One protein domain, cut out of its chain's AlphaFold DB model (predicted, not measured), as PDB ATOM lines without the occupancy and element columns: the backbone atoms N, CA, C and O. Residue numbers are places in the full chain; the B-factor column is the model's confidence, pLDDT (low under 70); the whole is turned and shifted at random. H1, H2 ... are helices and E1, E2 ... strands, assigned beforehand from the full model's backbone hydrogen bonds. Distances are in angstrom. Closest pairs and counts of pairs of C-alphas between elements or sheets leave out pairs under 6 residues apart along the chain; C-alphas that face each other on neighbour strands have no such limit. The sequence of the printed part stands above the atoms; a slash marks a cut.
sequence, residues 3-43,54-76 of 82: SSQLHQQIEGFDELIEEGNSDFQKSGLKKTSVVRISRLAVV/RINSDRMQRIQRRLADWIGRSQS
ATOM      1  N   SER A   3      42.164 -34.010  11.335       97.56
ATOM      2  CA  SER A   3      41.567 -32.948  10.512       97.56
ATOM      3  C   SER A   3      40.991 -31.842  11.381       97.56
ATOM      4  O   SER A   3      40.412 -32.125  12.421       97.56
ATOM      5  N   SER A   4      41.076 -30.589  10.942       98.19
ATOM      6  CA  SER A   4      40.351 -29.489  11.592       98.19
ATOM      7  C   SER A   4      38.943 -29.262  11.024       98.19
ATOM      8  O   SER A   4      38.266 -28.313  11.408       98.19
ATOM      9  N   GLN A   5      38.491 -30.119  10.104       97.81
ATOM     10  CA  GLN A   5      37.146 -30.074   9.530       97.81
ATOM     11  C   GLN A   5      36.160 -30.812  10.446       97.81
ATOM     12  O   GLN A   5      35.859 -31.990  10.239       97.81
ATOM     13  N   LEU A   6      35.677 -30.114  11.476       97.62
ATOM     14  CA  LEU A   6      34.900 -30.710  12.573       97.62
ATOM     15  C   LEU A   6      33.575 -31.340  12.123       97.62
ATOM     16  O   LEU A   6      33.185 -32.367  12.658       97.62
ATOM     17  N   HIS A   7      32.938 -30.812  11.072       97.06
ATOM     18  CA  HIS A   7      31.701 -31.374  10.504       97.06
ATOM     19  C   HIS A   7      31.849 -32.815   9.992       97.06
ATOM     20  O   HIS A   7      30.857 -33.484   9.733       97.06
ATOM     21  N   GLN A   8      33.079 -33.295   9.791       95.31
ATOM     22  CA  GLN A   8      33.302 -34.662   9.344       95.31
ATOM     23  C   GLN A   8      33.324 -35.662  10.511       95.31
ATOM     24  O   GLN A   8      33.357 -36.862  10.239       95.31
ATOM     25  N   GLN A   9      33.402 -35.198  11.762       97.56
ATOM     26  CA  GLN A   9      33.488 -36.024  12.968       97.56
ATOM     27  C   GLN A   9      32.337 -37.033  13.044       97.56
ATOM     28  O   GLN A   9      31.185 -36.692  12.804       97.56
ATOM     29  N   ILE A  10      32.652 -38.263  13.447       97.12
ATOM     30  CA  ILE A  10      31.651 -39.216  13.933       97.12
ATOM     31  C   ILE A  10      31.518 -39.015  15.442       97.12
ATOM     32  O   ILE A  10      32.424 -39.367  16.204       97.12
ATOM     33  N   GLU A  11      30.415 -38.402  15.866       95.19
ATOM     34  CA  GLU A  11      30.130 -38.140  17.276       95.19
ATOM     35  C   GLU A  11      30.122 -39.438  18.099       95.19
ATOM     36  O   GLU A  11      29.716 -40.498  17.626       95.19
ATOM     37  N   GLY A  12      30.656 -39.376  19.320       92.94
ATOM     38  CA  GLY A  12      30.794 -40.540  20.200       92.94
ATOM     39  C   GLY A  12      31.886 -41.541  19.797       92.94
ATOM     40  O   GLY A  12      32.248 -42.390  20.611       92.94
ATOM     41  N   PHE A  13      32.457 -41.430  18.593       96.38
ATOM     42  CA  PHE A  13      33.526 -42.311  18.125       96.38
ATOM     43  C   PHE A  13      34.855 -41.576  17.966       96.38
ATOM     44  O   PHE A  13      35.813 -41.872  18.680       96.38
ATOM     45  N   ASP A  14      34.922 -40.588  17.079       97.81
ATOM     46  CA  ASP A  14      36.151 -39.833  16.846       97.81
ATOM     47  C   ASP A  14      36.520 -38.965  18.071       97.81
ATOM     48  O   ASP A  14      35.664 -38.592  18.874       97.81
ATOM     49  N   GLU A  15      37.808 -38.653  18.248       97.88
ATOM     50  CA  GLU A  15      38.298 -37.910  19.421       97.88
ATOM     51  C   GLU A  15      38.567 -36.445  19.076       97.88
ATOM     52  O   GLU A  15      39.430 -36.138  18.249       97.88
ATOM     53  N   LEU A  16      37.850 -35.537  19.738       97.88
ATOM     54  CA  LEU A  16      38.031 -34.096  19.596       97.88
ATOM     55  C   LEU A  16      39.194 -33.602  20.471       97.88
ATOM     56  O   LEU A  16      39.313 -33.978  21.638       97.88
ATOM     57  N   ILE A  17      40.045 -32.748  19.904       98.19
ATOM     58  CA  ILE A  17      41.112 -32.025  20.600       98.19
ATOM     59  C   ILE A  17      40.818 -30.534  20.452       98.19
ATOM     60  O   ILE A  17      41.019 -29.955  19.383       98.19
ATOM     61  N   GLU A  18      40.317 -29.932  21.524       98.25
ATOM     62  CA  GLU A  18      39.946 -28.518  21.581       98.25
ATOM     63  C   GLU A  18      41.093 -27.662  22.108       98.25
ATOM     64  O   GLU A  18      41.895 -28.121  22.922       98.25
ATOM     65  N   GLU A  19      41.129 -26.393  21.703       98.31
ATOM     66  CA  GLU A  19      42.152 -25.422  22.123       98.31
ATOM     67  C   GLU A  19      42.264 -25.260  23.649       98.31
ATOM     68  O   GLU A  19      43.352 -25.019  24.168       98.31
ATOM     69  N   GLY A  20      41.162 -25.460  24.379       97.94
ATOM     70  CA  GLY A  20      41.131 -25.417  25.843       97.94
ATOM     71  C   GLY A  20      41.609 -26.696  26.543       97.94
ATOM     72  O   GLY A  20      41.668 -26.735  27.771       97.94
ATOM     73  N   ASN A  21      41.921 -27.771  25.813       98.00
ATOM     74  CA  ASN A  21      42.373 -29.016  26.430       98.00
ATOM     75  C   ASN A  21      43.827 -28.908  26.920       98.00
ATOM     76  O   ASN A  21      44.689 -28.326  26.264       98.00
ATOM     77  N   SER A  22      44.131 -29.550  28.050       96.81
ATOM     78  CA  SER A  22      45.445 -29.465  28.712       96.81
ATOM     79  C   SER A  22      46.621 -29.994  27.880       96.81
ATOM     80  O   SER A  22      47.775 -29.652  28.140       96.81
ATOM     81  N   ASP A  23      46.351 -30.830  26.876       97.44
ATOM     82  CA  ASP A  23      47.341 -31.366  25.945       97.44
ATOM     83  C   ASP A  23      47.358 -30.676  24.580       97.44
ATOM     84  O   ASP A  23      48.211 -31.007  23.755       97.44
ATOM     85  N   PHE A  24      46.490 -29.689  24.345       98.44
ATOM     86  CA  PHE A  24      46.390 -29.014  23.054       98.44
ATOM     87  C   PHE A  24      47.718 -28.376  22.639       98.44
ATOM     88  O   PHE A  24      48.235 -28.680  21.566       98.44
ATOM     89  N   GLN A  25      48.341 -27.583  23.517       97.88
ATOM     90  CA  GLN A  25      49.631 -26.951  23.215       97.88
ATOM     91  C   GLN A  25      50.731 -27.975  22.898       97.88
ATOM     92  O   GLN A  25      51.553 -27.757  22.013       97.88
ATOM     93  N   LYS A  26      50.733 -29.123  23.589       98.12
ATOM     94  CA  LYS A  26      51.721 -30.192  23.368       98.12
ATOM     95  C   LYS A  26      51.461 -30.970  22.078       98.12
ATOM     96  O   LYS A  26      52.395 -31.582  21.561       98.12
ATOM     97  N   SER A  27      50.233 -30.947  21.558       98.00
ATOM     98  CA  SER A  27      49.834 -31.692  20.360       98.00
ATOM     99  C   SER A  27      50.476 -31.172  19.070       98.00
ATOM    100  O   SER A  27      50.580 -31.928  18.107       98.00
ATOM    101  N   GLY A  28      50.915 -29.908  19.047       98.06
ATOM    102  CA  GLY A  28      51.420 -29.242  17.840       98.06
ATOM    103  C   GLY A  28      50.328 -28.833  16.845       98.06
ATOM    104  O   GLY A  28      50.633 -28.326  15.765       98.06
ATOM    105  N   LEU A  29      49.054 -29.049  17.186       98.31
ATOM    106  CA  LEU A  29      47.918 -28.596  16.393       98.31
ATOM    107  C   LEU A  29      47.740 -27.082  16.536       98.31
ATOM    108  O   LEU A  29      47.979 -26.504  17.592       98.31
ATOM    109  N   LYS A  30      47.306 -26.436  15.452       98.00
ATOM    110  CA  LYS A  30      47.148 -24.972  15.392       98.00
ATOM    111  C   LYS A  30      45.748 -24.484  15.759       98.00
ATOM    112  O   LYS A  30      45.581 -23.303  16.019       98.00
ATOM    113  N   LYS A  31      44.753 -25.369  15.707       98.44
ATOM    114  CA  LYS A  31      43.348 -25.087  16.026       98.44
ATOM    115  C   LYS A  31      42.617 -26.366  16.411       98.44
ATOM    116  O   LYS A  31      43.128 -27.462  16.134       98.44
ATOM    117  N   THR A  32      41.421 -26.231  16.980       98.56
ATOM    118  CA  THR A  32      40.547 -27.373  17.302       98.56
ATOM    119  C   THR A  32      40.467 -28.356  16.134       98.56
ATOM    120  O   THR A  32      40.231 -27.978  14.983       98.56
ATOM    121  N   SER A  33      40.733 -29.628  16.421       98.62
ATOM    122  CA  SER A  33      40.835 -30.686  15.415       98.62
ATOM    123  C   SER A  33      40.298 -32.010  15.945       98.62
ATOM    124  O   SER A  33      40.196 -32.221  17.148       98.62
ATOM    125  N   VAL A  34      39.978 -32.925  15.037       98.38
ATOM    126  CA  VAL A  34      39.457 -34.257  15.332       98.38
ATOM    127  C   VAL A  34      40.438 -35.338  14.876       98.38
ATOM    128  O   VAL A  34      40.904 -35.347  13.730       98.38
ATOM    129  N   VAL A  35      40.738 -36.279  15.770       98.19
ATOM    130  CA  VAL A  35      41.413 -37.539  15.449       98.19
ATOM    131  C   VAL A  35      40.368 -38.512  14.921       98.19
ATOM    132  O   VAL A  35      39.475 -38.955  15.642       98.19
ATOM    133  N   ARG A  36      40.489 -38.842  13.638       98.00
ATOM    134  CA  ARG A  36      39.571 -39.720  12.915       98.00
ATOM    135  C   ARG A  36      39.949 -41.175  13.155       98.00
ATOM    136  O   ARG A  36      40.788 -41.713  12.429       98.00
ATOM    137  N   ILE A  37      39.331 -41.788  14.162       97.56
ATOM    138  CA  ILE A  37      39.512 -43.207  14.516       97.56
ATOM    139  C   ILE A  37      38.953 -44.098  13.404       97.56
ATOM    140  O   ILE A  37      39.525 -45.128  13.076       97.56
ATOM    141  N   SER A  38      37.902 -43.631  12.731       94.75
ATOM    142  CA  SER A  38      37.327 -44.255  11.531       94.75
ATOM    143  C   SER A  38      38.251 -44.278  10.303       94.75
ATOM    144  O   SER A  38      37.922 -44.912   9.305       94.75
ATOM    145  N   ARG A  39      39.392 -43.573  10.335       95.56
ATOM    146  CA  ARG A  39      40.323 -43.450   9.202       95.56
ATOM    147  C   ARG A  39      41.753 -43.780   9.612       95.56
ATOM    148  O   ARG A  39      42.606 -42.889   9.726       95.56
ATOM    149  N   LEU A  40      41.989 -45.066   9.839       94.94
ATOM    150  CA  LEU A  40      43.311 -45.638  10.072       94.94
ATOM    151  C   LEU A  40      43.920 -46.124   8.756       94.94
ATOM    152  O   LEU A  40      43.210 -46.606   7.879       94.94
ATOM    153  N   ALA A  41      45.234 -45.980   8.638       93.94
ATOM    154  CA  ALA A  41      46.011 -46.464   7.509       93.94
ATOM    155  C   ALA A  41      47.281 -47.133   8.036       93.94
ATOM    156  O   ALA A  41      47.839 -46.696   9.046       93.94
ATOM    157  N   VAL A  42      47.719 -48.180   7.342       95.31
ATOM    158  CA  VAL A  42      49.052 -48.761   7.510       95.31
ATOM    159  C   VAL A  42      49.958 -48.061   6.509       95.31
ATOM    160  O   VAL A  42      49.601 -47.942   5.338       95.31
ATOM    161  N   VAL A  43      51.089 -47.556   6.982       93.00
ATOM    162  CA  VAL A  43      52.053 -46.820   6.167       93.00
ATOM    163  C   VAL A  43      53.458 -47.314   6.479       93.00
ATOM    164  O   VAL A  43      53.708 -47.808   7.582       93.00
ATOM    165  N   ARG A  54      52.676 -34.227  20.633       97.69
ATOM    166  CA  ARG A  54      52.126 -35.380  21.359       97.69
ATOM    167  C   ARG A  54      50.840 -35.024  22.102       97.69
ATOM    168  O   ARG A  54      50.704 -33.921  22.618       97.69
ATOM    169  N   ILE A  55      49.948 -35.997  22.224       98.12
ATOM    170  CA  ILE A  55      48.778 -35.943  23.113       98.12
ATOM    171  C   ILE A  55      49.092 -36.617  24.453       98.12
ATOM    172  O   ILE A  55      50.078 -37.352  24.564       98.12
ATOM    173  N   ASN A  56      48.261 -36.385  25.471       98.06
ATOM    174  CA  ASN A  56      48.409 -37.076  26.754       98.06
ATOM    175  C   ASN A  56      48.094 -38.577  26.631       98.06
ATOM    176  O   ASN A  56      47.304 -39.001  25.781       98.06
ATOM    177  N   SER A  57      48.670 -39.375  27.535       98.06
ATOM    178  CA  SER A  57      48.433 -40.823  27.635       98.06
ATOM    179  C   SER A  57      46.950 -41.159  27.740       98.06
ATOM    180  O   SER A  57      46.475 -42.037  27.029       98.06
ATOM    181  N   ASP A  58      46.203 -40.422  28.557       97.94
ATOM    182  CA  ASP A  58      44.793 -40.714  28.829       97.94
ATOM    183  C   ASP A  58      43.939 -40.526  27.573       97.94
ATOM    184  O   ASP A  58      42.999 -41.279  27.319       97.94
ATOM    185  N   ARG A  59      44.295 -39.546  26.731       97.88
ATOM    186  CA  ARG A  59      43.644 -39.352  25.433       97.88
ATOM    187  C   ARG A  59      43.959 -40.497  24.481       97.88
ATOM    188  O   ARG A  59      43.050 -41.009  23.831       97.88
ATOM    189  N   MET A  60      45.222 -40.920  24.421       98.12
ATOM    190  CA  MET A  60      45.616 -42.080  23.623       98.12
ATOM    191  C   MET A  60      44.871 -43.346  24.074       98.12
ATOM    192  O   MET A  60      44.346 -44.074  23.236       98.12
ATOM    193  N   GLN A  61      44.746 -43.571  25.384       98.38
ATOM    194  CA  GLN A  61      43.992 -44.697  25.938       98.38
ATOM    195  C   GLN A  61      42.514 -44.653  25.531       98.38
ATOM    196  O   GLN A  61      41.970 -45.678  25.124       98.38
ATOM    197  N   ARG A  62      41.864 -43.479  25.557       97.75
ATOM    198  CA  ARG A  62      40.483 -43.333  25.057       97.75
ATOM    199  C   ARG A  62      40.362 -43.685  23.575       97.75
ATOM    200  O   ARG A  62      39.440 -44.410  23.205       97.75
ATOM    201  N   ILE A  63      41.290 -43.211  22.742       98.12
ATOM    202  CA  ILE A  63      41.322 -43.520  21.303       98.12
ATOM    203  C   ILE A  63      41.442 -45.032  21.082       98.12
ATOM    204  O   ILE A  63      40.641 -45.619  20.356       98.12
ATOM    205  N   GLN A  64      42.408 -45.671  21.745       97.75
ATOM    206  CA  GLN A  64      42.624 -47.117  21.662       97.75
ATOM    207  C   GLN A  64      41.404 -47.900  22.145       97.75
ATOM    208  O   GLN A  64      41.018 -48.878  21.509       97.75
ATOM    209  N   ARG A  65      40.763 -47.455  23.232       97.44
ATOM    210  CA  ARG A  65      39.576 -48.113  23.774       97.44
ATOM    211  C   ARG A  65      38.407 -48.065  22.798       97.44
ATOM    212  O   ARG A  65      37.824 -49.106  22.522       97.44
ATOM    213  N   ARG A  66      38.101 -46.893  22.232       97.06
ATOM    214  CA  ARG A  66      37.025 -46.758  21.236       97.06
ATOM    215  C   ARG A  66      37.292 -47.604  19.997       97.06
ATOM    216  O   ARG A  66      36.374 -48.250  19.503       97.06
ATOM    217  N   LEU A  67      38.540 -47.640  19.530       96.81
ATOM    218  CA  LEU A  67      38.938 -48.503  18.422       96.81
ATOM    219  C   LEU A  67      38.723 -49.985  18.756       96.81
ATOM    220  O   LEU A  67      38.084 -50.695  17.985       96.81
ATOM    221  N   ALA A  68      39.224 -50.444  19.905       96.38
ATOM    222  CA  ALA A  68      39.096 -51.832  20.337       96.38
ATOM    223  C   ALA A  68      37.629 -52.241  20.518       96.38
ATOM    224  O   ALA A  68      37.234 -53.305  20.052       96.38
ATOM    225  N   ASP A  69      36.809 -51.380  21.126       95.50
ATOM    226  CA  ASP A  69      35.377 -51.627  21.293       95.50
ATOM    227  C   ASP A  69      34.660 -51.717  19.937       95.50
ATOM    228  O   ASP A  69      33.778 -52.556  19.767       95.50
ATOM    229  N   TRP A  70      35.035 -50.890  18.956       94.56
ATOM    230  CA  TRP A  70      34.461 -50.943  17.609       94.56
ATOM    231  C   TRP A  70      34.840 -52.233  16.865       94.56
ATOM    232  O   TRP A  70      33.960 -52.915  16.338       94.56
ATOM    233  N   ILE A  71      36.119 -52.622  16.895       93.69
ATOM    234  CA  ILE A  71      36.589 -53.876  16.282       93.69
ATOM    235  C   ILE A  71      35.971 -55.088  16.997       93.69
ATOM    236  O   ILE A  71      35.518 -56.026  16.346       93.69
ATOM    237  N   GLY A  72      35.903 -55.072  18.329       91.75
ATOM    238  CA  GLY A  72      35.340 -56.161  19.127       91.75
ATOM    239  C   GLY A  72      33.850 -56.382  18.866       91.75
ATOM    240  O   GLY A  72      33.426 -57.520  18.690       91.75
ATOM    241  N   ARG A  73      33.059 -55.304  18.742       82.31
ATOM    242  CA  ARG A  73      31.634 -55.405  18.373       82.31
ATOM    243  C   ARG A  73      31.425 -55.982  16.975       82.31
ATOM    244  O   ARG A  73      30.441 -56.680  16.758       82.31
ATOM    245  N   SER A  74      32.340 -55.726  16.038       61.50
ATOM    246  CA  SER A  74      32.222 -56.244  14.669       61.50
ATOM    247  C   SER A  74      32.320 -57.775  14.574       61.50
ATOM    248  O   SER A  74      31.841 -58.348  13.602       61.50
ATOM    249  N   GLN A  75      32.861 -58.454  15.596       56.91
ATOM    250  CA  GLN A  75      32.940 -59.922  15.636       56.91
ATOM    251  C   GLN A  75      31.642 -60.595  16.108       56.91
ATOM    252  O   GLN A  75      31.422 -61.765  15.806       56.91
ATOM    253  N   SER A  76      30.752 -59.879  16.800       57.50
ATOM    254  CA  SER A  76      29.496 -60.447  17.314       57.50
ATOM    255  C   SER A  76      28.372 -60.526  16.272       57.50
ATOM    256  O   SER A  76      27.370 -61.179  16.527       57.50
TER     257      SER A  76
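AT A GLANCE: This is residues 3 to 43 and 54 to 76 of the 82 residues of the protein "mRNA interferase MazF" of Salinibacter ruber (UniProt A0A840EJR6). A small antiparallel ribbon, E1 and E2, has a helical turn, H1, in its connecting loop, and one long helix, H2, runs past E1 with its residues 59 to 66, while the end of the printed part, residues 71 to 76, of which 71 to 74 belong to H2, sticks out free. The 64 printed residues hold E1, H1, E2 and H2 in that order, mixed in class, with under half of the residues in named elements. The whole is only just compact, close to loose, with a radius of gyration of the C-alphas of 12.5 A and spans of 39 by 26 by 25 A.

IN THESE COORDINATES: After residues 3 to 14, with no named element, E1 is residues 15 to 17, from C-alpha 15 at (38.298, -37.910, 19.421). H1 is 24 to 27, E2 33 to 35. H2, 57 to 74, is 25.9 A long, ending at (32.222, -56.244, 14.669).

HOW THE PARTS SIT: E1 and E2 are antiparallel at 148 degrees; N 17 and O 33 are 2.8 A apart, within hydrogen-bond range. The closest C-alphas of E1 and H2, Glu 15 and Ile 63, are 6.6 A apart. H1 and H2 are apart. In H2 every O i to N i+4 pair is within range; H1 is too short for one.

THE WHOLE: Residues 44 to 53 are not printed, a gap of 19.0 A between C-alphas 43 and 54. Residues 74 to 76 have pLDDT under 70.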